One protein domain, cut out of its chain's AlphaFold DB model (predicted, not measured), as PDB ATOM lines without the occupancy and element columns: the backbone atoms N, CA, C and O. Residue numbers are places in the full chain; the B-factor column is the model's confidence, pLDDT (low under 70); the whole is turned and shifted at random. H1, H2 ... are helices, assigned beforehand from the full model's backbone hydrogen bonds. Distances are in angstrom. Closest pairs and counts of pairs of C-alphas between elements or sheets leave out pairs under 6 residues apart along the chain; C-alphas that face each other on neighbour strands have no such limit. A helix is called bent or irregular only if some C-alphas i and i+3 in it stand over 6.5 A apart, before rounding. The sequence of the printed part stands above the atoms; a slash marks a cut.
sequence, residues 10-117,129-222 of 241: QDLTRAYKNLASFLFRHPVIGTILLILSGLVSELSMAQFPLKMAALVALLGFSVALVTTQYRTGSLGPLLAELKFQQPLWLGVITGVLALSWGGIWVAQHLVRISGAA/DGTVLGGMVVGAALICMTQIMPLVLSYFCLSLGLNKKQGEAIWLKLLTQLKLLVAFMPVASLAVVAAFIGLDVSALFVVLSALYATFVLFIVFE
ATOM      1  N   GLN A  10      26.487 -39.209 -21.230       89.56
ATOM      2  CA  GLN A  10      25.150 -39.124 -21.818       89.56
ATOM      3  C   GLN A  10      25.198 -38.642 -23.273       89.56
ATOM      4  O   GLN A  10      24.491 -39.203 -24.104       89.56
ATOM      5  N   ASP A  11      26.074 -37.686 -23.600       89.19
ATOM      6  CA  ASP A  11      26.263 -37.186 -24.967       89.19
ATOM      7  C   ASP A  11      26.862 -38.270 -25.869       89.19
ATOM      8  O   ASP A  11      26.376 -38.519 -26.969       89.19
ATOM      9  N   LEU A  12      27.863 -38.993 -25.364       90.06
ATOM     10  CA  LEU A  12      28.504 -40.100 -26.080       90.06
ATOM     11  C   LEU A  12      27.518 -41.258 -26.324       90.06
ATOM     12  O   LEU A  12      27.425 -41.801 -27.425       90.06
ATOM     13  N   THR A  13      26.685 -41.579 -25.332       91.44
ATOM     14  CA  THR A  13      25.605 -42.569 -25.491       91.44
ATOM     15  C   THR A  13      24.529 -42.075 -26.463       91.44
ATOM     16  O   THR A  13      23.992 -42.852 -27.256       91.44
ATOM     17  N   ARG A  14      24.211 -40.775 -26.436       92.12
ATOM     18  CA  ARG A  14      23.284 -40.146 -27.383       92.12
ATOM     19  C   ARG A  14      23.814 -40.231 -28.812       92.12
ATOM     20  O   ARG A  14      23.015 -40.497 -29.704       92.12
ATOM     21  N   ALA A  15      25.122 -40.098 -29.036       92.19
ATOM     22  CA  ALA A  15      25.723 -40.279 -30.358       92.19
ATOM     23  C   ALA A  15      25.461 -41.689 -30.920       92.19
ATOM     24  O   ALA A  15      25.012 -41.805 -32.060       92.19
ATOM     25  N   TYR A  16      25.614 -42.749 -30.117       93.19
ATOM     26  CA  TYR A  16      25.250 -44.114 -30.535       93.19
ATOM     27  C   TYR A  16      23.757 -44.270 -30.833       93.19
ATOM     28  O   TYR A  16      23.386 -44.877 -31.836       93.19
ATOM     29  N   LYS A  17      22.886 -43.707 -29.985       92.81
ATOM     30  CA  LYS A  17      21.432 -43.749 -30.212       92.81
ATOM     31  C   LYS A  17      21.044 -43.026 -31.503       92.81
ATOM     32  O   LYS A  17      20.229 -43.541 -32.265       92.81
ATOM     33  N   ASN A  18      21.639 -41.864 -31.760       92.62
ATOM     34  CA  ASN A  18      21.411 -41.091 -32.977       92.62
ATOM     35  C   ASN A  18      21.921 -41.838 -34.213       92.62
ATOM     36  O   ASN A  18      21.201 -41.902 -35.206       92.62
ATOM     37  N   LEU A  19      23.102 -42.458 -34.128       93.81
ATOM     38  CA  LEU A  19      23.650 -43.314 -35.179       93.81
ATOM     39  C   LEU A  19      22.707 -44.479 -35.505       93.81
ATOM     40  O   LEU A  19      22.333 -44.663 -36.660       93.81
ATOM     41  N   ALA A  20      22.282 -45.236 -34.492       93.06
ATOM     42  CA  ALA A  20      21.367 -46.357 -34.683       93.06
ATOM     43  C   ALA A  20      20.037 -45.887 -35.294       93.06
ATOM     44  O   ALA A  20      19.595 -46.427 -36.306       93.06
ATOM     45  N   SER A  21      19.435 -44.832 -34.736       92.50
ATOM     46  CA  SER A  21      18.199 -44.228 -35.250       92.50
ATOM     47  C   SER A  21      18.333 -43.780 -36.710       92.50
ATOM     48  O   SER A  21      17.438 -44.023 -37.518       92.50
ATOM     49  N   PHE A  22      19.467 -43.177 -37.076       92.00
ATOM     50  CA  PHE A  22      19.749 -42.773 -38.450       92.00
ATOM     51  C   PHE A  22      19.810 -43.973 -39.401       92.00
ATOM     52  O   PHE A  22      19.167 -43.943 -40.449       92.00
ATOM     53  N   LEU A  23      20.519 -45.043 -39.028       92.38
ATOM     54  CA  LEU A  23      20.614 -46.255 -39.848       92.38
ATOM     55  C   LEU A  23      19.257 -46.959 -39.999       92.38
ATOM     56  O   LEU A  23      18.934 -47.415 -41.093       92.38
ATOM     57  N   PHE A  24      18.427 -46.980 -38.951       91.69
ATOM     58  CA  PHE A  24      17.064 -47.520 -39.031       91.69
ATOM     59  C   PHE A  24      16.137 -46.682 -39.919       91.69
ATOM     60  O   PHE A  24      15.293 -47.235 -40.620       91.69
ATOM     61  N   ARG A  25      16.285 -45.352 -39.913       89.06
ATOM     62  CA  ARG A  25      15.501 -44.450 -40.776       89.06
ATOM     63  C   ARG A  25      15.974 -44.459 -42.228       89.06
ATOM     64  O   ARG A  25      15.180 -44.196 -43.129       89.06
ATOM     65  N   HIS A  26      17.248 -44.758 -42.461       89.25
ATOM     66  CA  HIS A  26      17.868 -44.772 -43.783       89.25
ATOM     67  C   HIS A  26      18.597 -46.102 -44.043       89.25
ATOM     68  O   HIS A  26      19.819 -46.107 -44.223       89.25
ATOM     69  N   PRO A  27      17.866 -47.233 -44.119       89.69
ATOM     70  CA  PRO A  27      18.473 -48.558 -44.257       89.69
ATOM     71  C   PRO A  27      19.319 -48.677 -45.528       89.69
ATOM     72  O   PRO A  27      20.378 -49.291 -45.501       89.69
ATOM     73  N   VAL A  28      18.917 -48.001 -46.611       91.06
ATOM     74  CA  VAL A  28      19.662 -47.960 -47.881       91.06
ATOM     75  C   VAL A  28      21.088 -47.432 -47.692       91.06
ATOM     76  O   VAL A  28      22.020 -47.982 -48.269       91.06
ATOM     77  N   ILE A  29      21.286 -46.408 -46.853       91.88
ATOM     78  CA  ILE A  29      22.625 -45.872 -46.562       91.88
ATOM     79  C   ILE A  29      23.454 -46.913 -45.813       91.88
ATOM     80  O   ILE A  29      24.602 -47.154 -46.180       91.88
ATOM     81  N   GLY A  30      22.863 -47.571 -44.811       90.56
ATOM     82  CA  GLY A  30      23.514 -48.666 -44.092       90.56
ATOM     83  C   GLY A  30      23.936 -49.800 -45.029       90.56
ATOM     84  O   GLY A  30      25.084 -50.238 -44.982       90.56
ATOM     85  N   THR A  31      23.052 -50.221 -45.935       91.56
ATOM     86  CA  THR A  31      23.338 -51.265 -46.927       91.56
ATOM     87  C   THR A  31      24.453 -50.859 -47.889       91.56
ATOM     88  O   THR A  31      25.366 -51.649 -48.110       91.56
ATOM     89  N   ILE A  32      24.434 -49.633 -48.424       93.25
ATOM     90  CA  ILE A  32      25.501 -49.133 -49.311       93.25
ATOM     91  C   ILE A  32      26.849 -49.154 -48.588       93.25
ATOM     92  O   ILE A  32      27.836 -49.636 -49.142       93.25
ATOM     93  N   LEU A  33      26.897 -48.671 -47.345       94.38
ATOM     94  CA  LEU A  33      28.129 -48.658 -46.558       94.38
ATOM     95  C   LEU A  33      28.627 -50.071 -46.234       94.38
ATOM     96  O   LEU A  33      29.833 -50.304 -46.285       94.38
ATOM     97  N   LEU A  34      27.728 -51.019 -45.954       93.12
ATOM     98  CA  LEU A  34      28.089 -52.426 -45.754       93.12
ATOM     99  C   LEU A  34      28.647 -53.066 -47.030       93.12
ATOM    100  O   LEU A  34      29.689 -53.715 -46.966       93.12
ATOM    101  N   ILE A  35      28.011 -52.845 -48.184       93.69
ATOM    102  CA  ILE A  35      28.488 -53.361 -49.478       93.69
ATOM    103  C   ILE A  35      29.866 -52.782 -49.809       93.69
ATOM    104  O   ILE A  35      30.782 -53.528 -50.146       93.69
ATOM    105  N   LEU A  36      30.039 -51.465 -49.668       93.50
ATOM    106  CA  LEU A  36      31.329 -50.812 -49.898       93.50
ATOM    107  C   LEU A  36      32.403 -51.304 -48.921       93.50
ATOM    108  O   LEU A  36      33.549 -51.477 -49.323       93.50
ATOM    109  N   SER A  37      32.036 -51.568 -47.664       92.88
ATOM    110  CA  SER A  37      32.959 -52.162 -46.691       92.88
ATOM    111  C   SER A  37      33.407 -53.551 -47.138       92.88
ATOM    112  O   SER A  37      34.602 -53.821 -47.130       92.88
ATOM    113  N   GLY A  38      32.477 -54.395 -47.598       90.00
ATOM    114  CA  GLY A  38      32.801 -55.710 -48.157       90.00
ATOM    115  C   GLY A  38      33.762 -55.614 -49.344       90.00
ATOM    116  O   GLY A  38      34.795 -56.271 -49.345       90.00
ATOM    117  N   LEU A  39      33.488 -54.719 -50.300       90.81
ATOM    118  CA  LEU A  39      34.352 -54.504 -51.469       90.81
ATOM    119  C   LEU A  39      35.775 -54.061 -51.096       90.81
ATOM    120  O   LEU A  39      36.734 -54.473 -51.743       90.81
ATOM    121  N   VAL A  40      35.933 -53.220 -50.070       91.75
ATOM    122  CA  VAL A  40      37.262 -52.790 -49.603       91.75
ATOM    123  C   VAL A  40      37.977 -53.905 -48.833       91.75
ATOM    124  O   VAL A  40      39.199 -54.017 -48.945       91.75
ATOM    125  N   SER A  41      37.248 -54.751 -48.100       88.44
ATOM    126  CA  SER A  41      37.816 -55.923 -47.417       88.44
ATOM    127  C   SER A  41      38.386 -56.970 -48.388       88.44
ATOM    128  O   SER A  41      39.365 -57.630 -48.044       88.44
ATOM    129  N   GLU A  42      37.862 -57.072 -49.616       88.19
ATOM    130  CA  GLU A  42      38.406 -57.953 -50.671       88.19
ATOM    131  C   GLU A  42      39.806 -57.530 -51.162       88.19
ATOM    132  O   GLU A  42      40.523 -58.311 -51.792       88.19
ATOM    133  N   LEU A  43      40.244 -56.295 -50.876       86.06
ATOM    134  CA  LEU A  43      41.597 -55.867 -51.224       86.06
ATOM    135  C   LEU A  43      42.622 -56.632 -50.384       86.06
ATOM    136  O   LEU A  43      42.699 -56.490 -49.161       86.06
ATOM    137  N   SER A  44      43.464 -57.414 -51.054       82.19
ATOM    138  CA  SER A  44      44.530 -58.174 -50.404       82.19
ATOM    139  C   SER A  44      45.528 -57.265 -49.677       82.19
ATOM    140  O   SER A  44      45.883 -56.183 -50.150       82.19
ATOM    141  N   MET A  45      46.071 -57.753 -48.557       78.19
ATOM    142  CA  MET A  45      47.181 -57.099 -47.851       78.19
ATOM    143  C   MET A  45      48.454 -56.988 -48.708       78.19
ATOM    144  O   MET A  45      49.298 -56.140 -48.430       78.19
ATOM    145  N   ALA A  46      48.582 -57.764 -49.792       76.19
ATOM    146  CA  ALA A  46      49.659 -57.586 -50.771       76.19
ATOM    147  C   ALA A  46      49.631 -56.191 -51.427       76.19
ATOM    148  O   ALA A  46      50.666 -55.660 -51.822       76.19
ATOM    149  N   GLN A  47      48.450 -55.570 -51.500       83.62
ATOM    150  CA  GLN A  47      48.242 -54.210 -51.992       83.62
ATOM    151  C   GLN A  47      48.008 -53.237 -50.827       83.62
ATOM    152  O   GLN A  47      47.170 -52.340 -50.920       83.62
ATOM    153  N   PHE A  48      48.747 -53.397 -49.724       83.44
ATOM    154  CA  PHE A  48      48.577 -52.606 -48.500       83.44
ATOM    155  C   PHE A  48      48.421 -51.088 -48.732       83.44
ATOM    156  O   PHE A  48      47.471 -50.525 -48.190       83.44
ATOM    157  N   PRO A  49      49.228 -50.399 -49.572       87.44
ATOM    158  CA  PRO A  49      49.053 -48.962 -49.786       87.44
ATOM    159  C   PRO A  49      47.703 -48.626 -50.425       87.44
ATOM    160  O   PRO A  49      47.040 -47.677 -50.010       87.44
ATOM    161  N   LEU A  50      47.268 -49.435 -51.396       88.81
ATOM    162  CA  LEU A  50      45.973 -49.275 -52.050       88.81
ATOM    163  C   LEU A  50      44.825 -49.558 -51.081       88.81
ATOM    164  O   LEU A  50      43.847 -48.815 -51.065       88.81
ATOM    165  N   LYS A  51      44.961 -50.580 -50.231       91.00
ATOM    166  CA  LYS A  51      43.977 -50.895 -49.192       91.00
ATOM    167  C   LYS A  51      43.817 -49.745 -48.202       91.00
ATOM    168  O   LYS A  51      42.697 -49.318 -47.944       91.00
ATOM    169  N   MET A  52      44.919 -49.183 -47.707       90.12
ATOM    170  CA  MET A  52      44.881 -48.026 -46.805       90.12
ATOM    171  C   MET A  52      44.251 -46.799 -47.476       90.12
ATOM    172  O   MET A  52      43.432 -46.112 -46.865       90.12
ATOM    173  N   ALA A  53      44.561 -46.554 -48.751       91.06
ATOM    174  CA  ALA A  53      43.932 -45.497 -49.540       91.06
ATOM    175  C   ALA A  53      42.417 -45.700 -49.692       91.06
ATOM    176  O   ALA A  53      41.644 -44.758 -49.510       91.06
ATOM    177  N   ALA A  54      41.992 -46.931 -49.985       92.69
ATOM    178  CA  ALA A  54      40.589 -47.301 -50.116       92.69
ATOM    179  C   ALA A  54      39.834 -47.160 -48.787       92.69
ATOM    180  O   ALA A  54      38.720 -46.641 -48.779       92.69
ATOM    181  N   LEU A  55      40.450 -47.527 -47.657       93.38
ATOM    182  CA  LEU A  55      39.880 -47.327 -46.319       93.38
ATOM    183  C   LEU A  55      39.669 -45.841 -46.002       93.38
ATOM    184  O   LEU A  55      38.620 -45.461 -45.486       93.38
ATOM    185  N   VAL A  56      40.631 -44.983 -46.348       92.50
ATOM    186  CA  VAL A  56      40.508 -43.526 -46.174       92.50
ATOM    187  C   VAL A  56      39.437 -42.943 -47.093       92.50
ATOM    188  O   VAL A  56      38.644 -42.108 -46.658       92.50
ATOM    189  N   ALA A  57      39.380 -43.386 -48.350       92.94
ATOM    190  CA  ALA A  57      38.342 -42.966 -49.285       92.94
ATOM    191  C   ALA A  57      36.947 -43.389 -48.796       92.94
ATOM    192  O   ALA A  57      36.010 -42.592 -48.840       92.94
ATOM    193  N   LEU A  58      36.822 -44.609 -48.265       94.69
ATOM    194  CA  LEU A  58      35.594 -45.130 -47.672       94.69
ATOM    195  C   LEU A  58      35.181 -44.328 -46.432       94.69
ATOM    196  O   LEU A  58      34.010 -43.967 -46.304       94.69
ATOM    197  N   LEU A  59      36.136 -43.992 -45.557       94.31
ATOM    198  CA  LEU A  59      35.914 -43.096 -44.423       94.31
ATOM    199  C   LEU A  59      35.345 -41.767 -44.919       94.31
ATOM    200  O   LEU A  59      34.256 -41.380 -44.494       94.31
ATOM    201  N   GLY A  60      36.025 -41.101 -45.852       91.88
ATOM    202  CA  GLY A  60      35.601 -39.792 -46.344       91.88
ATOM    203  C   GLY A  60      34.244 -39.811 -47.038       91.88
ATOM    204  O   GLY A  60      33.403 -38.949 -46.776       91.88
ATOM    205  N   PHE A  61      33.984 -40.842 -47.842       93.81
ATOM    206  CA  PHE A  61      32.679 -41.057 -48.456       93.81
ATOM    207  C   PHE A  61      31.588 -41.283 -47.405       93.81
ATOM    208  O   PHE A  61      30.531 -40.664 -47.496       93.81
ATOM    209  N   SER A  62      31.836 -42.110 -46.383       94.38
ATOM    210  CA  SER A  62      30.851 -42.387 -45.329       94.38
ATOM    211  C   SER A  62      30.482 -41.130 -44.536       94.38
ATOM    212  O   SER A  62      29.300 -40.874 -44.303       94.38
ATOM    213  N   VAL A  63      31.476 -40.301 -44.203       94.56
ATOM    214  CA  VAL A  63      31.283 -39.034 -43.488       94.56
ATOM    215  C   VAL A  63      30.497 -38.052 -44.352       94.56
ATOM    216  O   VAL A  63      29.522 -37.473 -43.870       94.56
ATOM    217  N   ALA A  64      30.867 -37.891 -45.626       92.50
ATOM    218  CA  ALA A  64      30.167 -36.999 -46.547       92.50
ATOM    219  C   ALA A  64      28.719 -37.450 -46.790       92.50
ATOM    220  O   ALA A  64      27.796 -36.638 -46.722       92.50
ATOM    221  N   LEU A  65      28.507 -38.750 -47.010       93.62
ATOM    222  CA  LEU A  65      27.194 -39.355 -47.226       93.62
ATOM    223  C   LEU A  65      26.265 -39.117 -46.032       93.62
ATOM    224  O   LEU A  65      25.157 -38.600 -46.198       93.62
ATOM    225  N   VAL A  66      26.726 -39.459 -44.826       93.50
ATOM    226  CA  VAL A  66      25.922 -39.320 -43.608       93.50
ATOM    227  C   VAL A  66      25.720 -37.860 -43.244       93.50
ATOM    228  O   VAL A  66      24.594 -37.482 -42.937       93.50
ATOM    229  N   THR A  67      26.743 -37.014 -43.353       91.62
ATOM    230  CA  THR A  67      26.604 -35.578 -43.071       91.62
ATOM    231  C   THR A  67      25.628 -34.899 -44.021       91.62
ATOM    232  O   THR A  67      24.770 -34.137 -43.573       91.62
ATOM    233  N   THR A  68      25.699 -35.216 -45.314       89.75
ATOM    234  CA  THR A  68      24.793 -34.649 -46.319       89.75
ATOM    235  C   THR A  68      23.353 -35.069 -46.050       89.75
ATOM    236  O   THR A  68      22.468 -34.211 -45.963       89.75
ATOM    237  N   GLN A  69      23.117 -36.369 -45.851       91.50
ATOM    238  CA  GLN A  69      21.777 -36.871 -45.562       91.50
ATOM    239  C   GLN A  69      21.243 -36.320 -44.237       91.50
ATOM    240  O   GLN A  69      20.084 -35.918 -44.169       91.50
ATOM    241  N   TYR A  70      22.070 -36.283 -43.193       89.00
ATOM    242  CA  TYR A  70      21.666 -35.823 -41.867       89.00
ATOM    243  C   TYR A  70      21.297 -34.336 -41.872       89.00
ATOM    244  O   TYR A  70      20.273 -33.972 -41.303       89.00
ATOM    245  N   ARG A  71      22.074 -33.483 -42.557       86.38
ATOM    246  CA  ARG A  71      21.852 -32.025 -42.592       86.38
ATOM    247  C   ARG A  71      20.768 -31.583 -43.568       86.38
ATOM    248  O   ARG A  71      20.085 -30.601 -43.307       86.38
ATOM    249  N   THR A  72      20.631 -32.259 -44.709       84.94
ATOM    250  CA  THR A  72      19.752 -31.792 -45.803       84.94
ATOM    251  C   THR A  72      18.538 -32.689 -46.046       84.94
ATOM    252  O   THR A  72      17.639 -32.321 -46.802       84.94
ATOM    253  N   GLY A  73      18.500 -33.880 -45.438       85.06
ATOM    254  CA  GLY A  73      17.453 -34.880 -45.666       85.06
ATOM    255  C   GLY A  73      17.461 -35.477 -47.079       85.06
ATOM    256  O   GLY A  73      16.509 -36.156 -47.465       85.06
ATOM    257  N   SER A  74      18.499 -35.200 -47.872       85.31
ATOM    258  CA  SER A  74      18.606 -35.574 -49.279       85.31
ATOM    259  C   SER A  74      20.046 -35.891 -49.655       85.31
ATOM    260  O   SER A  74      20.971 -35.236 -49.194       85.31
ATOM    261  N   LEU A  75      20.235 -36.817 -50.592       85.56
ATOM    262  CA  LEU A  75      21.538 -37.069 -51.213       85.56
ATOM    263  C   LEU A  75      21.797 -36.193 -52.448       85.56
ATOM    264  O   LEU A  75      22.885 -36.243 -53.011       85.56
ATOM    265  N   GLY A  76      20.831 -35.363 -52.862       86.44
ATOM    266  CA  GLY A  76      20.962 -34.469 -54.020       86.44
ATOM    267  C   GLY A  76      22.245 -33.616 -54.039       86.44
ATOM    268  O   GLY A  76      22.915 -33.585 -55.070       86.44
ATOM    269  N   PRO A  77      22.645 -32.968 -52.926       88.25
ATOM    270  CA  PRO A  77      23.866 -32.165 -52.896       88.25
ATOM    271  C   PRO A  77      25.148 -32.973 -52.626       88.25
ATOM    272  O   PRO A  77      26.221 -32.377 -52.564       88.25
ATOM    273  N   LEU A  78      25.089 -34.307 -52.509       88.88
ATOM    274  CA  LEU A  78      26.251 -35.133 -52.149       88.88
ATOM    275  C   LEU A  78      27.426 -34.943 -53.111       88.88
ATOM    276  O   LEU A  78      28.570 -34.842 -52.682       88.88
ATOM    277  N   LEU A  79      27.158 -34.866 -54.416       90.56
ATOM    278  CA  LEU A  79      28.218 -34.681 -55.407       90.56
ATOM    279  C   LEU A  79      28.891 -33.307 -55.275       90.56
ATOM    280  O   LEU A  79      30.099 -33.194 -55.475       90.56
ATOM    281  N   ALA A  80      28.124 -32.269 -54.935       88.94
ATOM    282  CA  ALA A  80      28.668 -30.938 -54.689       88.94
ATOM    283  C   ALA A  80      29.532 -30.927 -53.418       88.94
ATOM    284  O   ALA A  80      30.636 -30.388 -53.443       88.94
ATOM    285  N   GLU A  81      29.081 -31.601 -52.357       86.94
ATOM    286  CA  GLU A  81      29.845 -31.767 -51.116       86.94
ATOM    287  C   GLU A  81      31.150 -32.545 -51.359       86.94
ATOM    288  O   GLU A  81      32.220 -32.118 -50.930       86.94
ATOM    289  N   LEU A  82      31.106 -33.645 -52.117       88.19
ATOM    290  CA  LEU A  82      32.302 -34.416 -52.470       88.19
ATOM    291  C   LEU A  82      33.304 -33.590 -53.283       88.19
ATOM    292  O   LEU A  82      34.503 -33.674 -53.026       88.19
ATOM    293  N   LYS A  83      32.834 -32.764 -54.228       90.12
ATOM    294  CA  LYS A  83      33.697 -31.839 -54.985       90.12
ATOM    295  C   LYS A  83      34.319 -30.775 -54.085       90.12
ATOM    296  O   LYS A  83      35.505 -30.493 -54.215       90.12
ATOM    297  N   PHE A  84      33.542 -30.213 -53.163       89.81
ATOM    298  CA  PHE A  84      34.039 -29.235 -52.197       89.81
ATOM    299  C   PHE A  84      35.133 -29.828 -51.293       89.81
ATOM    300  O   PHE A  84      36.132 -29.175 -51.003       89.81
ATOM    301  N   GLN A  85      34.977 -31.093 -50.907       89.62
ATOM    302  CA  GLN A  85      35.885 -31.802 -50.000       89.62
ATOM    303  C   GLN A  85      37.034 -32.517 -50.732       89.62
ATOM    304  O   GLN A  85      37.970 -33.011 -50.102       89.62
ATOM    305  N   GLN A  86      36.999 -32.560 -52.066       89.75
ATOM    306  CA  GLN A  86      38.011 -33.184 -52.914       89.75
ATOM    307  C   GLN A  86      39.456 -32.770 -52.585       89.75
ATOM    308  O   GLN A  86      40.284 -33.676 -52.475       89.75
ATOM    309  N   PRO A  87      39.817 -31.479 -52.415       88.25
ATOM    310  CA  PRO A  87      41.208 -31.108 -52.142       88.25
ATOM    311  C   PRO A  87      41.714 -31.676 -50.810       88.25
ATOM    312  O   PRO A  87      42.870 -32.089 -50.723       88.25
ATOM    313  N   LEU A  88      40.846 -31.756 -49.796       88.25
ATOM    314  CA  LEU A  88      41.172 -32.366 -48.509       88.25
ATOM    315  C   LEU A  88      41.403 -33.869 -48.676       88.25
ATOM    316  O   LEU A  88      42.473 -34.370 -48.333       88.25
ATOM    317  N   TRP A  89      40.432 -34.582 -49.250       87.31
ATOM    318  CA  TRP A  89      40.516 -36.035 -49.396       87.31
ATOM    319  C   TRP A  89      41.660 -36.470 -50.303       87.31
ATOM    320  O   TRP A  89      42.357 -37.425 -49.979       87.31
ATOM    321  N   LEU A  90      41.912 -35.752 -51.397       88.38
ATOM    322  CA  LEU A  90      43.007 -36.067 -52.308       88.38
ATOM    323  C   LEU A  90      44.370 -35.882 -51.626       88.38
ATOM    324  O   LEU A  90      45.248 -36.728 -51.788       88.38
ATOM    325  N   GLY A  91      44.532 -34.843 -50.802       87.94
ATOM    326  CA  GLY A  91      45.742 -34.654 -49.997       87.94
ATOM    327  C   GLY A  91      45.935 -35.756 -48.951       87.94
ATOM    328  O   GLY A  91      47.028 -36.305 -48.821       87.94
ATOM    329  N   VAL A  92      44.871 -36.142 -48.241       89.06
ATOM    330  CA  VAL A  92      44.943 -37.215 -47.233       89.06
ATOM    331  C   VAL A  92      45.225 -38.567 -47.890       89.06
ATOM    332  O   VAL A  92      46.097 -39.295 -47.429       89.06
ATOM    333  N   ILE A  93      44.535 -38.901 -48.982       91.25
ATOM    334  CA  ILE A  93      44.713 -40.170 -49.699       91.25
ATOM    335  C   ILE A  93      46.129 -40.271 -50.270       91.25
ATOM    336  O   ILE A  93      46.777 -41.302 -50.096       91.25
ATOM    337  N   THR A  94      46.638 -39.214 -50.910       89.31
ATOM    338  CA  THR A  94      48.016 -39.213 -51.436       89.31
ATOM    339  C   THR A  94      49.049 -39.306 -50.314       89.31
ATOM    340  O   THR A  94      49.997 -40.082 -50.429       89.31
ATOM    341  N   GLY A  95      48.834 -38.604 -49.197       87.69
ATOM    342  CA  GLY A  95      49.671 -38.714 -48.004       87.69
ATOM    343  C   GLY A  95      49.688 -40.130 -47.426       87.69
ATOM    344  O   GLY A  95      50.759 -40.681 -47.188       87.69
ATOM    345  N   VAL A  96      48.521 -40.756 -47.258       89.75
ATOM    346  CA  VAL A  96      48.410 -42.130 -46.742       89.75
ATOM    347  C   VAL A  96      49.020 -43.140 -47.710       89.75
ATOM    348  O   VAL A  96      49.719 -44.045 -47.257       89.75
ATOM    349  N   LEU A  97      48.840 -42.974 -49.021       88.62
ATOM    350  CA  LEU A  97      49.508 -43.799 -50.033       88.62
ATOM    351  C   LEU A  97      51.031 -43.714 -49.916       88.62
ATOM    352  O   LEU A  97      51.696 -44.749 -49.851       88.62
ATOM    353  N   ALA A  98      51.573 -42.496 -49.861       87.75
ATOM    354  CA  ALA A  98      53.010 -42.263 -49.761       87.75
ATOM    355  C   ALA A  98      53.584 -42.821 -48.450       87.75
ATOM    356  O   ALA A  98      54.589 -43.533 -48.467       87.75
ATOM    357  N   LEU A  99      52.914 -42.566 -47.321       88.94
ATOM    358  CA  LEU A  99      53.312 -43.085 -46.010       88.94
ATOM    359  C   LEU A  99      53.214 -44.610 -45.939       88.94
ATOM    360  O   LEU A  99      54.084 -45.239 -45.344       88.94
ATOM    361  N   SER A 100      52.208 -45.218 -46.569       87.19
ATOM    362  CA  SER A 100      52.059 -46.678 -46.602       87.19
ATOM    363  C   SER A 100      53.158 -47.334 -47.437       87.19
ATOM    364  O   SER A 100      53.719 -48.346 -47.022       87.19
ATOM    365  N   TRP A 101      53.526 -46.738 -48.576       86.75
ATOM    366  CA  TRP A 101      54.689 -47.168 -49.358       86.75
ATOM    367  C   TRP A 101      55.997 -47.022 -48.577       86.75
ATOM    368  O   TRP A 101      56.800 -47.956 -48.536       86.75
ATOM    369  N   GLY A 102      56.187 -45.880 -47.910       84.19
ATOM    370  CA  GLY A 102      57.332 -45.651 -47.029       84.19
ATOM    371  C   GLY A 102      57.395 -46.665 -45.885       84.19
ATOM    372  O   GLY A 102      58.459 -47.211 -45.607       84.19
ATOM    373  N   GLY A 103      56.254 -46.989 -45.275       82.62
ATOM    374  CA  GLY A 103      56.145 -47.989 -44.214       82.62
ATOM    375  C   GLY A 103      56.566 -49.386 -44.670       82.62
ATOM    376  O   GLY A 103      57.348 -50.035 -43.979       82.62
ATOM    377  N   ILE A 104      56.129 -49.824 -45.857       84.31
ATOM    378  CA  ILE A 104      56.569 -51.102 -46.446       84.31
ATOM    379  C   ILE A 104      58.078 -51.093 -46.685       84.31
ATOM    380  O   ILE A 104      58.755 -52.064 -46.351       84.31
ATOM    381  N   TRP A 105      58.613 -50.003 -47.235       84.69
ATOM    382  CA  TRP A 105      60.044 -49.878 -47.497       84.69
ATOM    383  C   TRP A 105      60.870 -49.975 -46.206       84.69
ATOM    384  O   TRP A 105      61.826 -50.749 -46.142       84.69
ATOM    385  N   VAL A 106      60.467 -49.262 -45.149       84.19
ATOM    386  CA  VAL A 106      61.117 -49.333 -43.829       84.19
ATOM    387  C   VAL A 106      61.001 -50.735 -43.236       84.19
ATOM    388  O   VAL A 106      62.002 -51.279 -42.774       84.19
ATOM    389  N   ALA A 107      59.817 -51.350 -43.282       81.50
ATOM    390  CA  ALA A 107      59.603 -52.700 -42.765       81.50
ATOM    391  C   ALA A 107      60.503 -53.726 -43.470       81.50
ATOM    392  O   ALA A 107      61.135 -54.551 -42.812       81.50
ATOM    393  N   GLN A 108      60.633 -53.637 -44.796       81.31
ATOM    394  CA  GLN A 108      61.528 -54.499 -45.568       81.31
ATOM    395  C   GLN A 108      62.999 -54.309 -45.179       81.31
ATOM    396  O   GLN A 108      63.731 -55.294 -45.087       81.31
ATOM    397  N   HIS A 109      63.445 -53.078 -44.919       82.69
ATOM    398  CA  HIS A 109      64.813 -52.829 -44.451       82.69
ATOM    399  C   HIS A 109      65.053 -53.324 -43.030       82.69
ATOM    400  O   HIS A 109      66.091 -53.929 -42.779       82.69
ATOM    401  N   LEU A 110      64.095 -53.145 -42.122       80.75
ATOM    402  CA  LEU A 110      64.195 -53.669 -40.759       80.75
ATOM    403  C   LEU A 110      64.292 -55.198 -40.744       80.75
ATOM    404  O   LEU A 110      65.121 -55.737 -40.018       80.75
ATOM    405  N   VAL A 111      63.514 -55.889 -41.583       78.19
ATOM    406  CA  VAL A 111      63.591 -57.355 -41.736       78.19
ATOM    407  C   VAL A 111      64.942 -57.793 -42.311       78.19
ATOM    408  O   VAL A 111      65.501 -58.798 -41.880       78.19
ATOM    409  N   ARG A 112      65.507 -57.032 -43.256       73.50
ATOM    410  CA  ARG A 112      66.845 -57.318 -43.806       73.50
ATOM    411  C   ARG A 112      67.955 -57.119 -42.772       73.50
ATOM    412  O   ARG A 112      68.913 -57.883 -42.773       73.50
ATOM    413  N   ILE A 113      67.830 -56.117 -41.901       76.88
ATOM    414  CA  ILE A 113      68.822 -55.798 -40.862       76.88
ATOM    415  C   ILE A 113      68.721 -56.762 -39.674       76.88
ATOM    416  O   ILE A 113      69.743 -57.123 -39.099       76.88
ATOM    417  N   SER A 114      67.516 -57.209 -39.311       74.44
ATOM    418  CA  SER A 114      67.322 -58.128 -38.183       74.44
ATOM    419  C   SER A 114      67.824 -59.550 -38.452       74.44
ATOM    420  O   SER A 114      67.810 -60.374 -37.541       74.44
ATOM    421  N   GLY A 115      68.254 -59.859 -39.685       54.78
ATOM    422  CA  GLY A 115      68.726 -61.191 -40.073       54.78
ATOM    423  C   GLY A 115      67.658 -62.280 -39.929       54.78
ATOM    424  O   GLY A 115      67.981 -63.465 -40.004       54.78
ATOM    425  N   ALA A 116      66.395 -61.897 -39.711       54.31
ATOM    426  CA  ALA A 116      65.291 -62.824 -39.563       54.31
ATOM    427  C   ALA A 116      65.047 -63.486 -40.920       54.31
ATOM    428  O   ALA A 116      64.448 -62.899 -41.824       54.31
ATOM    429  N   ALA A 117      65.564 -64.709 -41.064       46.53
ATOM    430  CA  ALA A 117      65.258 -65.577 -42.184       46.53
ATOM    431  C   ALA A 117      63.741 -65.587 -42.402       46.53
ATOM    432  O   ALA A 117      62.963 -65.655 -41.448       46.53
ATOM    433  N   ASP A 129      45.257 -64.642 -24.814       76.19
ATOM    434  CA  ASP A 129      45.032 -64.351 -23.398       76.19
ATOM    435  C   ASP A 129      44.211 -63.055 -23.236       76.19
ATOM    436  O   ASP A 129      44.249 -62.149 -24.081       76.19
ATOM    437  N   GLY A 130      43.482 -62.934 -22.126       73.06
ATOM    438  CA  GLY A 130      42.633 -61.787 -21.805       73.06
ATOM    439  C   GLY A 130      43.387 -60.454 -21.826       73.06
ATOM    440  O   GLY A 130      42.817 -59.428 -22.201       73.06
ATOM    441  N   THR A 131      44.685 -60.455 -21.508       81.00
ATOM    442  CA  THR A 131      45.545 -59.265 -21.604       81.00
ATOM    443  C   THR A 131      45.803 -58.842 -23.051       81.00
ATOM    444  O   THR A 131      45.764 -57.648 -23.349       81.00
ATOM    445  N   VAL A 132      46.016 -59.795 -23.965       81.94
ATOM    446  CA  VAL A 132      46.204 -59.513 -25.401       81.94
ATOM    447  C   VAL A 132      44.908 -58.960 -25.984       81.94
ATOM    448  O   VAL A 132      44.920 -57.919 -26.640       81.94
ATOM    449  N   LEU A 133      43.779 -59.591 -25.656       82.19
ATOM    450  CA  LEU A 133      42.450 -59.140 -26.063       82.19
ATOM    451  C   LEU A 133      42.132 -57.728 -25.557       82.19
ATOM    452  O   LEU A 133      41.718 -56.868 -26.336       82.19
ATOM    453  N   GLY A 134      42.376 -57.464 -24.271       83.31
ATOM    454  CA  GLY A 134      42.214 -56.132 -23.688       83.31
ATOM    455  C   GLY A 134      43.107 -55.091 -24.368       83.31
ATOM    456  O   GLY A 134      42.638 -54.004 -24.715       83.31
ATOM    457  N   GLY A 135      44.368 -55.441 -24.637       85.62
ATOM    458  CA  GLY A 135      45.313 -54.595 -25.365       85.62
ATOM    459  C   GLY A 135      44.854 -54.262 -26.787       85.62
ATOM    460  O   GLY A 135      44.960 -53.109 -27.205       85.62
ATOM    461  N   MET A 136      44.275 -55.227 -27.509       85.44
ATOM    462  CA  MET A 136      43.727 -55.014 -28.854       85.44
ATOM    463  C   MET A 136      42.571 -54.012 -28.854       85.44
ATOM    464  O   MET A 136      42.552 -53.109 -29.690       85.44
ATOM    465  N   VAL A 137      41.637 -54.123 -27.902       88.75
ATOM    466  CA  VAL A 137      40.511 -53.177 -27.784       88.75
ATOM    467  C   VAL A 137      41.015 -51.773 -27.471       88.75
ATOM    468  O   VAL A 137      40.601 -50.810 -28.115       88.75
ATOM    469  N   VAL A 138      41.929 -51.634 -26.507       89.00
ATOM    470  CA  VAL A 138      42.486 -50.321 -26.145       89.00
ATOM    471  C   VAL A 138      43.267 -49.719 -27.315       89.00
ATOM    472  O   VAL A 138      43.075 -48.546 -27.635       89.00
ATOM    473  N   GLY A 139      44.090 -50.516 -28.001       88.56
ATOM    474  CA  GLY A 139      44.836 -50.087 -29.184       88.56
ATOM    475  C   GLY A 139      43.921 -49.630 -30.321       88.56
ATOM    476  O   GLY A 139      44.113 -48.546 -30.874       88.56
ATOM    477  N   ALA A 140      42.872 -50.396 -30.625       89.00
ATOM    478  CA  ALA A 140      41.887 -50.018 -31.635       89.00
ATOM    479  C   ALA A 140      41.115 -48.745 -31.241       89.00
ATOM    480  O   ALA A 140      40.942 -47.854 -32.071       89.00
ATOM    481  N   ALA A 141      40.729 -48.588 -29.970       90.50
ATOM    482  CA  ALA A 141      40.088 -47.362 -29.488       90.50
ATOM    483  C   ALA A 141      41.017 -46.135 -29.600       90.50
ATOM    484  O   ALA A 141      40.564 -45.042 -29.959       90.50
ATOM    485  N   LEU A 142      42.323 -46.308 -29.361       91.25
ATOM    486  CA  LEU A 142      43.321 -45.258 -29.575       91.25
ATOM    487  C   LEU A 142      43.439 -44.876 -31.051       91.25
ATOM    488  O   LEU A 142      43.511 -43.684 -31.348       91.25
ATOM    489  N   ILE A 143      43.401 -45.836 -31.980       91.19
ATOM    490  CA  ILE A 143      43.362 -45.550 -33.426       91.19
ATOM    491  C   ILE A 143      42.131 -44.700 -33.764       91.19
ATOM    492  O   ILE A 143      42.248 -43.697 -34.473       91.19
ATOM    493  N   CYS A 144      40.965 -45.026 -33.197       91.94
ATOM    494  CA  CYS A 144      39.757 -44.230 -33.408       91.94
ATOM    495  C   CYS A 144      39.925 -42.773 -32.953       91.94
ATOM    496  O   CYS A 144      39.532 -41.855 -33.670       91.94
ATOM    497  N   MET A 145      40.542 -42.540 -31.793       90.12
ATOM    498  CA  MET A 145      40.759 -41.184 -31.266       90.12
ATOM    499  C   MET A 145      41.877 -40.409 -31.968       90.12
ATOM    500  O   MET A 145      41.771 -39.195 -32.144       90.12
ATOM    501  N   THR A 146      42.967 -41.085 -32.323       89.44
ATOM    502  CA  THR A 146      44.202 -40.434 -32.794       89.44
ATOM    503  C   THR A 146      44.287 -40.327 -34.308       89.44
ATOM    504  O   THR A 146      44.961 -39.428 -34.799       89.44
ATOM    505  N   GLN A 147      43.594 -41.197 -35.047       90.19
ATOM    506  CA  GLN A 147      43.639 -41.223 -36.510       90.19
ATOM    507  C   GLN A 147      42.268 -40.931 -37.121       90.19
ATOM    508  O   GLN A 147      42.143 -40.016 -37.929       90.19
ATOM    509  N   ILE A 148      41.218 -41.649 -36.712       92.38
ATOM    510  CA  ILE A 148      39.896 -41.528 -37.349       92.38
ATOM    511  C   ILE A 148      39.224 -40.204 -36.968       92.38
ATOM    512  O   ILE A 148      38.857 -39.425 -37.845       92.38
ATOM    513  N   MET A 149      39.110 -39.902 -35.675       91.69
ATOM    514  CA  MET A 149      38.477 -38.675 -35.180       91.69
ATOM    515  C   MET A 149      39.064 -37.385 -35.787       91.69
ATOM    516  O   MET A 149      38.270 -36.573 -36.258       91.69
ATOM    517  N   PRO A 150      40.393 -37.145 -35.826       91.50
ATOM    518  CA  PRO A 150      40.930 -35.926 -36.436       91.50
ATOM    519  C   PRO A 150      40.663 -35.835 -37.939       91.50
ATOM    520  O   PRO A 150      40.448 -34.732 -38.439       91.50
ATOM    521  N   LEU A 151      40.621 -36.962 -38.660       91.56
ATOM    522  CA  LEU A 151      40.239 -36.963 -40.073       91.56
ATOM    523  C   LEU A 151      38.782 -36.531 -40.248       91.56
ATOM    524  O   LEU A 151      38.508 -35.619 -41.031       91.56
ATOM    525  N   VAL A 152      37.860 -37.100 -39.468       94.00
ATOM    526  CA  VAL A 152      36.453 -36.671 -39.489       94.00
ATOM    527  C   VAL A 152      36.331 -35.203 -39.059       94.00
ATOM    528  O   VAL A 152      35.637 -34.425 -39.704       94.00
ATOM    529  N   LEU A 153      37.064 -34.771 -38.032       92.94
ATOM    530  CA  LEU A 153      37.081 -33.376 -37.592       92.94
ATOM    531  C   LEU A 153      37.572 -32.431 -38.692       92.94
ATOM    532  O   LEU A 153      36.981 -31.370 -38.868       92.94
ATOM    533  N   SER A 154      38.603 -32.807 -39.453       90.81
ATOM    534  CA  SER A 154      39.121 -31.982 -40.551       90.81
ATOM    535  C   SER A 154      38.068 -31.726 -41.635       90.81
ATOM    536  O   SER A 154      37.957 -30.600 -42.121       90.81
ATOM    537  N   TYR A 155      37.225 -32.725 -41.920       92.19
ATOM    538  CA  TYR A 155      36.075 -32.593 -42.812       92.19
ATOM    539  C   TYR A 155      35.063 -31.557 -42.291       92.19
ATOM    540  O   TYR A 155      34.637 -30.668 -43.035       92.19
ATOM    541  N   PHE A 156      34.717 -31.613 -40.998       90.31
ATOM    542  CA  PHE A 156      33.821 -30.626 -40.379       90.31
ATOM    543  C   PHE A 156      34.443 -29.233 -40.330       90.31
ATOM    544  O   PHE A 156      33.760 -28.254 -40.620       90.31
ATOM    545  N   CYS A 157      35.733 -29.120 -40.006       90.19
ATOM    546  CA  CYS A 157      36.431 -27.841 -40.002       90.19
ATOM    547  C   CYS A 157      36.399 -27.180 -41.381       90.19
ATOM    548  O   CYS A 157      36.127 -25.983 -41.453       90.19
ATOM    549  N   LEU A 158      36.600 -27.946 -42.459       88.88
ATOM    550  CA  LEU A 158      36.497 -27.415 -43.817       88.88
ATOM    551  C   LEU A 158      35.055 -27.006 -44.164       88.88
ATOM    552  O   LEU A 158      34.844 -25.906 -44.666       88.88
ATOM    553  N   SER A 159      34.063 -27.846 -43.840       86.12
ATOM    554  CA  SER A 159      32.637 -27.568 -44.106       86.12
ATOM    555  C   SER A 159      32.106 -26.347 -43.342       86.12
ATOM    556  O   SER A 159      31.238 -25.627 -43.834       86.12
ATOM    557  N   LEU A 160      32.631 -26.093 -42.141       85.81
ATOM    558  CA  LEU A 160      32.217 -24.994 -41.264       85.81
ATOM    559  C   LEU A 160      33.100 -23.742 -41.407       85.81
ATOM    560  O   LEU A 160      32.875 -22.762 -40.697       85.81
ATOM    561  N   GLY A 161      34.104 -23.760 -42.293       84.94
ATOM    562  CA  GLY A 161      35.023 -22.635 -42.499       84.94
ATOM    563  C   GLY A 161      35.901 -22.314 -41.282       84.94
ATOM    564  O   GLY A 161      36.273 -21.160 -41.074       84.94
ATOM    565  N   LEU A 162      36.206 -23.313 -40.448       86.38
ATOM    566  CA  LEU A 162      37.049 -23.145 -39.264       86.38
ATOM    567  C   LEU A 162      38.533 -23.105 -39.636       86.38
ATOM    568  O   LEU A 162      39.015 -23.873 -40.469       86.38
ATOM    569  N   ASN A 163      39.291 -22.264 -38.933       87.25
ATOM    570  CA  ASN A 163      40.737 -22.187 -39.117       87.25
ATOM    571  C   ASN A 163      41.448 -23.430 -38.557       87.25
ATOM    572  O   ASN A 163      41.046 -23.984 -37.531       87.25
ATOM    573  N   LYS A 164      42.595 -23.792 -39.150       84.56
ATOM    574  CA  LYS A 164      43.437 -24.928 -38.718       84.56
ATOM    575  C   LYS A 164      43.728 -24.928 -37.208       84.56
ATOM    576  O   LYS A 164      43.518 -25.935 -36.544       84.56
ATOM    577  N   LYS A 165      44.109 -23.771 -36.647       86.19
ATOM    578  CA  LYS A 165      44.383 -23.611 -35.203       86.19
ATOM    579  C   LYS A 165      43.164 -23.908 -34.320       86.19
ATOM    580  O   LYS A 165      43.313 -24.422 -33.217       86.19
ATOM    581  N   GLN A 166      41.959 -23.576 -34.789       85.62
ATOM    582  CA  GLN A 166      40.723 -23.867 -34.057       85.62
ATOM    583  C   GLN A 166      40.427 -25.369 -34.086       85.62
ATOM    584  O   GLN A 166      40.111 -25.935 -33.043       85.62
ATOM    585  N   GLY A 167      40.597 -26.016 -35.244       85.81
ATOM    586  CA  GLY A 167      40.467 -27.469 -35.376       85.81
ATOM    587  C   GLY A 167      41.438 -28.232 -34.473       85.81
ATOM    588  O   GLY A 167      41.021 -29.113 -33.726       85.81
ATOM    589  N   GLU A 168      42.712 -27.838 -34.451       88.06
ATOM    590  CA  GLU A 168      43.733 -28.435 -33.576       88.06
ATOM    591  C   GLU A 168      43.393 -28.269 -32.088       88.06
ATOM    592  O   GLU A 168      43.500 -29.222 -31.315       88.06
ATOM    593  N   ALA A 169      42.920 -27.089 -31.677       88.06
ATOM    594  CA  ALA A 169      42.511 -26.852 -30.295       88.06
ATOM    595  C   ALA A 169      41.302 -27.712 -29.884       88.06
ATOM    596  O   ALA A 169      41.251 -28.197 -28.751       88.06
ATOM    597  N   ILE A 170      40.335 -27.917 -30.787       87.88
ATOM    598  CA  ILE A 170      39.194 -28.816 -30.559       87.88
ATOM    599  C   ILE A 170      39.686 -30.258 -30.444       87.88
ATOM    600  O   ILE A 170      39.329 -30.948 -29.491       87.88
ATOM    601  N   TRP A 171      40.553 -30.692 -31.361       88.62
ATOM    602  CA  TRP A 171      41.115 -32.038 -31.348       88.62
ATOM    603  C   TRP A 171      41.872 -32.339 -30.054       88.62
ATOM    604  O   TRP A 171      41.585 -33.345 -29.413       88.62
ATOM    605  N   LEU A 172      42.766 -31.452 -29.610       87.94
ATOM    606  CA  LEU A 172      43.524 -31.633 -28.365       87.94
ATOM    607  C   LEU A 172      42.608 -31.716 -27.134       87.94
ATOM    608  O   LEU A 172      42.821 -32.539 -26.240       87.94
ATOM    609  N   LYS A 173      41.547 -30.902 -27.095       87.75
ATOM    610  CA  LYS A 173      40.540 -30.960 -26.024       87.75
ATOM    611  C   LYS A 173      39.734 -32.260 -26.035       87.75
ATOM    612  O   LYS A 173      39.350 -32.726 -24.967       87.75
ATOM    613  N   LEU A 174      39.475 -32.839 -27.206       85.62
ATOM    614  CA  LEU A 174      38.791 -34.130 -27.332       85.62
ATOM    615  C   LEU A 174      39.730 -35.302 -27.009       85.62
ATOM    616  O   LEU A 174      39.332 -36.235 -26.318       85.62
ATOM    617  N   LEU A 175      40.990 -35.232 -27.445       87.50
ATOM    618  CA  LEU A 175      41.998 -36.270 -27.228       87.50
ATOM    619  C   LEU A 175      42.337 -36.453 -25.742       87.50
ATOM    620  O   LEU A 175      42.563 -37.569 -25.287       87.50
ATOM    621  N   THR A 176      42.313 -35.368 -24.970       85.81
ATOM    622  CA  THR A 176      42.561 -35.394 -23.519       85.81
ATOM    623  C   THR A 176      41.395 -35.960 -22.700       85.81
ATOM    624  O   THR A 176      41.536 -36.185 -21.498       85.81
ATOM    625  N   GLN A 177      40.240 -36.240 -23.315       85.81
ATOM    626  CA  GLN A 177      39.093 -36.810 -22.613       85.81
ATOM    627  C   GLN A 177      39.124 -38.332 -22.632       85.81
ATOM    628  O   GLN A 177      38.664 -38.967 -23.576       85.81
ATOM    629  N   LEU A 178      39.543 -38.929 -21.514       84.88
ATOM    630  CA  LEU A 178      39.536 -40.386 -21.334       84.88
ATOM    631  C   LEU A 178      38.143 -41.014 -21.549       84.88
ATOM    632  O   LEU A 178      38.019 -42.160 -21.967       84.88
ATOM    633  N   LYS A 179      37.077 -40.242 -21.305       88.06
ATOM    634  CA  LYS A 179      35.690 -40.655 -21.570       88.06
ATOM    635  C   LYS A 179      35.462 -40.995 -23.045       88.06
ATOM    636  O   LYS A 179      34.722 -41.926 -23.343       88.06
ATOM    637  N   LEU A 180      36.111 -40.262 -23.951       85.75
ATOM    638  CA  LEU A 180      36.015 -40.499 -25.385       85.75
ATOM    639  C   LEU A 180      36.662 -41.841 -25.757       85.75
ATOM    640  O   LEU A 180      36.081 -42.582 -26.544       85.75
ATOM    641  N   LEU A 181      37.784 -42.198 -25.118       87.12
ATOM    642  CA  LEU A 181      38.454 -43.491 -25.310       87.12
ATOM    643  C   LEU A 181      37.526 -44.648 -24.948       87.12
ATOM    644  O   LEU A 181      37.312 -45.554 -25.751       87.12
ATOM    645  N   VAL A 182      36.929 -44.577 -23.756       89.06
ATOM    646  CA  VAL A 182      35.970 -45.583 -23.282       89.06
ATOM    647  C   VAL A 182      34.771 -45.670 -24.226       89.06
ATOM    648  O   VAL A 182      34.292 -46.759 -24.525       89.06
ATOM    649  N   ALA A 183      34.314 -44.543 -24.767       90.06
ATOM    650  CA  ALA A 183      33.177 -44.534 -25.672       90.06
ATOM    651  C   ALA A 183      33.470 -45.132 -27.061       90.06
ATOM    652  O   ALA A 183      32.532 -45.555 -27.733       90.06
ATOM    653  N   PHE A 184      34.735 -45.226 -27.483       91.19
ATOM    654  CA  PHE A 184      35.129 -45.966 -28.690       91.19
ATOM    655  C   PHE A 184      35.310 -47.476 -28.453       91.19
ATOM    656  O   PHE A 184      35.358 -48.224 -29.430       91.19
ATOM    657  N   MET A 185      35.358 -47.950 -27.200       90.00
ATOM    658  CA  MET A 185      35.551 -49.376 -26.887       90.00
ATOM    659  C   MET A 185      34.525 -50.318 -27.545       90.00
ATOM    660  O   MET A 185      34.948 -51.364 -28.037       90.00
ATOM    661  N   PRO A 186      33.217 -49.990 -27.631       89.88
ATOM    662  CA  PRO A 186      32.254 -50.851 -28.316       89.88
ATOM    663  C   PRO A 186      32.608 -51.088 -29.787       89.88
ATOM    664  O   PRO A 186      32.589 -52.228 -30.239       89.88
ATOM    665  N   VAL A 187      33.009 -50.048 -30.522       90.31
ATOM    666  CA  VAL A 187      33.459 -50.205 -31.917       90.31
ATOM    667  C   VAL A 187      34.808 -50.925 -31.977       90.31
ATOM    668  O   VAL A 187      35.008 -51.792 -32.822       90.31
ATOM    669  N   ALA A 188      35.714 -50.634 -31.044       89.31
ATOM    670  CA  ALA A 188      37.021 -51.279 -30.952       89.31
ATOM    671  C   ALA A 188      36.954 -52.785 -30.645       89.31
ATOM    672  O   ALA A 188      37.847 -53.529 -31.044       89.31
ATOM    673  N   SER A 189      35.875 -53.257 -30.011       88.19
ATOM    674  CA  SER A 189      35.643 -54.690 -29.784       88.19
ATOM    675  C   SER A 189      35.551 -55.500 -31.084       88.19
ATOM    676  O   SER A 189      35.844 -56.695 -31.078       88.19
ATOM    677  N   LEU A 190      35.263 -54.858 -32.224       86.75
ATOM    678  CA  LEU A 190      35.314 -55.508 -33.536       86.75
ATOM    679  C   LEU A 190      36.708 -56.028 -33.881       86.75
ATOM    680  O   LEU A 190      36.803 -57.043 -34.561       86.75
ATOM    681  N   ALA A 191      37.780 -55.396 -33.390       82.00
ATOM    682  CA  ALA A 191      39.138 -55.896 -33.597       82.00
ATOM    683  C   ALA A 191      39.338 -57.275 -32.946       82.00
ATOM    684  O   ALA A 191      40.008 -58.139 -33.506       82.00
ATOM    685  N   VAL A 192      38.707 -57.501 -31.790       82.88
ATOM    686  CA  VAL A 192      38.711 -58.803 -31.114       82.88
ATOM    687  C   VAL A 192      37.890 -59.818 -31.906       82.88
ATOM    688  O   VAL A 192      38.363 -60.921 -32.157       82.88
ATOM    689  N   VAL A 193      36.697 -59.434 -32.367       82.75
ATOM    690  CA  VAL A 193      35.856 -60.293 -33.220       82.75
ATOM    691  C   VAL A 193      36.599 -60.704 -34.500       82.75
ATOM    692  O   VAL A 193      36.555 -61.871 -34.882       82.75
ATOM    693  N   ALA A 194      37.344 -59.781 -35.117       81.62
ATOM    694  CA  ALA A 194      38.202 -60.054 -36.271       81.62
ATOM    695  C   ALA A 194      39.219 -61.161 -35.982       81.62
ATOM    696  O   ALA A 194      39.364 -62.095 -36.765       81.62
ATOM    697  N   ALA A 195      39.900 -61.055 -34.837       77.69
ATOM    698  CA  ALA A 195      40.929 -62.000 -34.430       77.69
ATOM    699  C   ALA A 195      40.361 -63.399 -34.162       77.69
ATOM    700  O   ALA A 195      41.019 -64.386 -34.473       77.69
ATOM    701  N   PHE A 196      39.135 -63.491 -33.636       80.50
ATOM    702  CA  PHE A 196      38.473 -64.774 -33.389       80.50
ATOM    703  C   PHE A 196      37.959 -65.454 -34.662       80.50
ATOM    704  O   PHE A 196      38.058 -66.673 -34.777       80.50
ATOM    705  N   ILE A 197      37.380 -64.694 -35.597       81.38
ATOM    706  CA  ILE A 197      36.723 -65.262 -36.790       81.38
ATOM    707  C   ILE A 197      37.702 -65.368 -37.976       81.38
ATOM    708  O   ILE A 197      37.427 -66.060 -38.951       81.38
ATOM    709  N   GLY A 198      38.857 -64.695 -37.914       73.38
ATOM    710  CA  GLY A 198      39.835 -64.664 -39.006       73.38
ATOM    711  C   GLY A 198      39.354 -63.885 -40.236       73.38
ATOM    712  O   GLY A 198      39.940 -64.001 -41.309       73.38
ATOM    713  N   LEU A 199      38.281 -63.099 -40.095       79.44
ATOM    714  CA  LEU A 199      37.739 -62.257 -41.156       79.44
ATOM    715  C   LEU A 199      38.348 -60.861 -41.106       79.44
ATOM    716  O   LEU A 199      38.510 -60.264 -40.038       79.44
ATOM    717  N   ASP A 200      38.601 -60.299 -42.283       82.25
ATOM    718  CA  ASP A 200      39.010 -58.910 -42.390       82.25
ATOM    719  C   ASP A 200      37.823 -57.955 -42.198       82.25
ATOM    720  O   ASP A 200      37.078 -57.626 -43.125       82.25
ATOM    721  N   VAL A 201      37.684 -57.466 -40.968       86.06
ATOM    722  CA  VAL A 201      36.686 -56.456 -40.592       86.06
ATOM    723  C   VAL A 201      37.247 -55.030 -40.604       86.06
ATOM    724  O   VAL A 201      36.590 -54.123 -40.094       86.06
ATOM    725  N   SER A 202      38.442 -54.797 -41.159       88.06
ATOM    726  CA  SER A 202      39.096 -53.477 -41.129       88.06
ATOM    727  C   SER A 202      38.233 -52.374 -41.750       88.06
ATOM    728  O   SER A 202      38.077 -51.309 -41.150       88.06
ATOM    729  N   ALA A 203      37.598 -52.639 -42.893       90.62
ATOM    730  CA  ALA A 203      36.702 -51.689 -43.549       90.62
ATOM    731  C   ALA A 203      35.460 -51.381 -42.704       90.62
ATOM    732  O   ALA A 203      35.117 -50.214 -42.506       90.62
ATOM    733  N   LEU A 204      34.836 -52.414 -42.129       91.56
ATOM    734  CA  LEU A 204      33.681 -52.257 -41.247       91.56
ATOM    735  C   LEU A 204      34.042 -51.470 -39.977       91.56
ATOM    736  O   LEU A 204      33.300 -50.577 -39.566       91.56
ATOM    737  N   PHE A 205      35.199 -51.764 -39.383       92.38
ATOM    738  CA  PHE A 205      35.737 -51.047 -38.232       92.38
ATOM    739  C   PHE A 205      35.956 -49.562 -38.547       92.38
ATOM    740  O   PHE A 205      35.523 -48.705 -37.773       92.38
ATOM    741  N   VAL A 206      36.571 -49.244 -39.692       93.25
ATOM    742  CA  VAL A 206      36.799 -47.858 -40.126       93.25
ATOM    743  C   VAL A 206      35.476 -47.127 -40.338       93.25
ATOM    744  O   VAL A 206      35.314 -46.022 -39.818       93.25
ATOM    745  N   VAL A 207      34.511 -47.741 -41.028       94.50
ATOM    746  CA  VAL A 207      33.194 -47.132 -41.272       94.50
ATOM    747  C   VAL A 207      32.455 -46.877 -39.965       94.50
ATOM    748  O   VAL A 207      32.031 -45.752 -39.724       94.50
ATOM    749  N   LEU A 208      32.327 -47.870 -39.085       94.44
ATOM    750  CA  LEU A 208      31.603 -47.694 -37.820       94.44
ATOM    751  C   LEU A 208      32.269 -46.653 -36.915       94.44
ATOM    752  O   LEU A 208      31.576 -45.848 -36.291       94.44
ATOM    753  N   SER A 209      33.600 -46.615 -36.898       93.94
ATOM    754  CA  SER A 209      34.357 -45.607 -36.155       93.94
ATOM    755  C   SER A 209      34.147 -44.206 -36.728       93.94
ATOM    756  O   SER A 209      33.940 -43.260 -35.969       93.94
ATOM    757  N   ALA A 210      34.159 -44.068 -38.057       95.50
ATOM    758  CA  ALA A 210      33.928 -42.805 -38.748       95.50
ATOM    759  C   ALA A 210      32.498 -42.296 -38.544       95.50
ATOM    760  O   ALA A 210      32.293 -41.119 -38.246       95.50
ATOM    761  N   LEU A 211      31.512 -43.189 -38.636       95.94
ATOM    762  CA  LEU A 211      30.114 -42.884 -38.361       95.94
ATOM    763  C   LEU A 211      29.936 -42.413 -36.919       95.94
ATOM    764  O   LEU A 211      29.398 -41.333 -36.692       95.94
ATOM    765  N   TYR A 212      30.438 -43.172 -35.945       95.88
ATOM    766  CA  TYR A 212      30.338 -42.780 -34.544       95.88
ATOM    767  C   TYR A 212      31.028 -41.431 -34.276       95.88
ATOM    768  O   TYR A 212      30.420 -40.546 -33.670       95.88
ATOM    769  N   ALA A 213      32.236 -41.215 -34.807       94.94
ATOM    770  CA  ALA A 213      32.927 -39.926 -34.727       94.94
ATOM    771  C   ALA A 213      32.108 -38.782 -35.355       94.94
ATOM    772  O   ALA A 213      32.027 -37.701 -34.778       94.94
ATOM    773  N   THR A 214      31.438 -39.027 -36.484       95.50
ATOM    774  CA  THR A 214      30.557 -38.050 -37.147       95.50
ATOM    775  C   THR A 214      29.405 -37.635 -36.231       95.50
ATOM    776  O   THR A 214      29.158 -36.444 -36.055       95.50
ATOM    777  N   PHE A 215      28.743 -38.592 -35.572       94.19
ATOM    778  CA  PHE A 215      27.655 -38.291 -34.634       94.19
ATOM    779  C   PHE A 215      28.131 -37.604 -33.353       94.19
ATOM    780  O   PHE A 215      27.422 -36.745 -32.829       94.19
ATOM    781  N   VAL A 216      29.332 -37.924 -32.861       93.25
ATOM    782  CA  VAL A 216      29.959 -37.161 -31.771       93.25
ATOM    783  C   VAL A 216      30.202 -35.716 -32.212       93.25
ATOM    784  O   VAL A 216      29.886 -34.789 -31.469       93.25
ATOM    785  N   LEU A 217      30.700 -35.499 -33.432       93.12
ATOM    786  CA  LEU A 217      30.969 -34.159 -33.952       93.12
ATOM    787  C   LEU A 217      29.696 -33.362 -34.257       93.12
ATOM    788  O   LEU A 217      29.705 -32.150 -34.051       93.12
ATOM    789  N   PHE A 218      28.582 -34.004 -34.623       92.75
ATOM    790  CA  PHE A 218      27.282 -33.323 -34.651       92.75
ATOM    791  C   PHE A 218      26.910 -32.749 -33.284       92.75
ATOM    792  O   PHE A 218      26.384 -31.645 -33.219       92.75
ATOM    793  N   ILE A 219      27.219 -33.449 -32.188       89.62
ATOM    794  CA  ILE A 219      26.970 -32.932 -30.836       89.62
ATOM    795  C   ILE A 219      27.953 -31.807 -30.492       89.62
ATOM    796  O   ILE A 219      27.535 -30.772 -29.981       89.62
ATOM    797  N   VAL A 220      29.245 -31.980 -30.794       89.06
ATOM    798  CA  VAL A 220      30.283 -30.962 -30.525       89.06
ATOM    799  C   VAL A 220      29.985 -29.644 -31.244       89.06
ATOM    800  O   VAL A 220      30.228 -28.579 -30.678       89.06
ATOM    801  N   PHE A 221      29.470 -29.713 -32.472       88.19
ATOM    802  CA  PHE A 221      29.152 -28.549 -33.301       88.19
ATOM    803  C   PHE A 221      27.678 -28.125 -33.260       88.19
ATOM    804  O   PHE A 221      27.312 -27.220 -34.006       88.19
ATOM    805  N   GLU A 222      26.850 -28.753 -32.418       86.94
ATOM    806  CA  GLU A 222      25.408 -28.472 -32.309       86.94
ATOM    807  C   GLU A 222      24.690 -28.508 -33.679       86.94
ATOM    808  O   GLU A 222      23.939 -27.608 -34.046       86.94
TER     809      GLU A 222
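What this domain is: This is residues 10 to 117 and 129 to 222 of the 241 residues of an uncharacterized protein of Salinimonas sp. G2-b (UniProt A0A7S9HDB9). H8 runs through the core of a compact body of helices: H2 and H3 pack on one side of it, making with it a bundle of three helices roughly side by side, while H1, H5 and H7 pack round its other sides. H4 packs on H3 and runs on past the body, where residues 105 to 117 stick out as an arm, and H6 packs on H5, farthest from the middle. The printed part has 202 residues with eight named helices, H1 to H8 in chain order, and no named strand; its class is all helix. It is compact, with a radius of gyration of the C-alphas of 17.5 A, and the C-alphas span 57 by 38 by 36 A.

How they stand to each other: Start with H1, residues 10 to 25, and look ahead to H8, residues 202 to 220, the hub, which touches five other helices. H1 touches H8, with residues 211 to 219 of H8 alone, at a steep tilt of 63 degrees, opposite ways; their closest C-alphas are those of Ala 15 and Phe 215, 5.1 A apart. Next comes H2, residues 27 to 41, which touches residues 202 to 207 of H8 alone; the closest C-alphas, of Ser 37 and Ala 203, are 4.9 A apart. H2 forms a helical hairpin with H3, residues 45 to 72, at a shallow tilt of 13 degrees, with Val 40 and Ala 54 closest at 6.4 A between C-alphas. H3 touches H8 with residues 55 to 67 alone, the same way at a shallow tilt of 33 degrees, only just short of steep; C-alphas 59 and 207 are closest, at 5.8 A. H3 and H4, residues 78 to 113, form another hairpin, at a shallow tilt of 24 degrees, with the C-alphas of Pro 49 and Ser 100 closest at 4.9 A. Past the cut, find H5, residues 130 to 159: its residues 144 to 156 alone touch H8 at a steep tilt of 56 degrees, with C-alphas 149 and 213 closest at 5.7 A. H5 forms a hairpin with H6, residues 164 to 175, where C-alphas 157 and 167 are closest, at 6.2 A. With residues 133 to 145 alone H5 touches H7, residues 178 to 197, at a steep tilt of 61 degrees; C-alphas 140 and 188 are closest, at 5.1 A. H7 and H8 form a hairpin at a shallow tilt of 16 degrees, with C-alphas 187 and 209 closest, at 6.3 A. Among the pairs that stay apart are H2 and H7, and H4 and H8. Every O i to N i+4 pair is within hydrogen-bond range in H1, H2, H6 and H8; the figures are 22 of 24 in H3, 30 of 32 in H4, 24 of 26 in H5 and 11 of 16 in H7.

Where its parts are: Find C-alpha 10 at (25.150, -39.124, -21.818); from there H1 runs 21.9 A, and H2 then runs 20.9 A. H3 runs 37.4 A and is irregular, with C-alphas 46 and 49 8.7 A apart. H4 is the longest helix, 48.6 A from C-alpha 78 to C-alpha 113 at (68.822, -55.798, -40.862); it is irregular, with C-alphas 84 and 87 7.4 A apart, and has a kink of 59 degrees near residue 85. H5 runs 42.0 A and H6 16.2 A. H7 runs 29.4 A and is only just irregular, with C-alphas 183 and 186 6.9 A apart. H8 runs 26.4 A to C-alpha 220 at (30.283, -30.962, -30.525).

The domain as a whole: The two C-alphas farthest apart are those of Gly 73 and Gly 115, at 57.9 A. Residues 105 to 117, of which 105 to 113 belong to H4, stand free; the body without them spans 45 by 37 by 36 A. Residues 118 to 128 are not printed, and C-alphas 117 and 129 are 27.6 A apart across this cut. Of the links that are printed whole, each is tight. The mean pLDDT of the printed part is 87.9, and residues 115 to 117 are under 70.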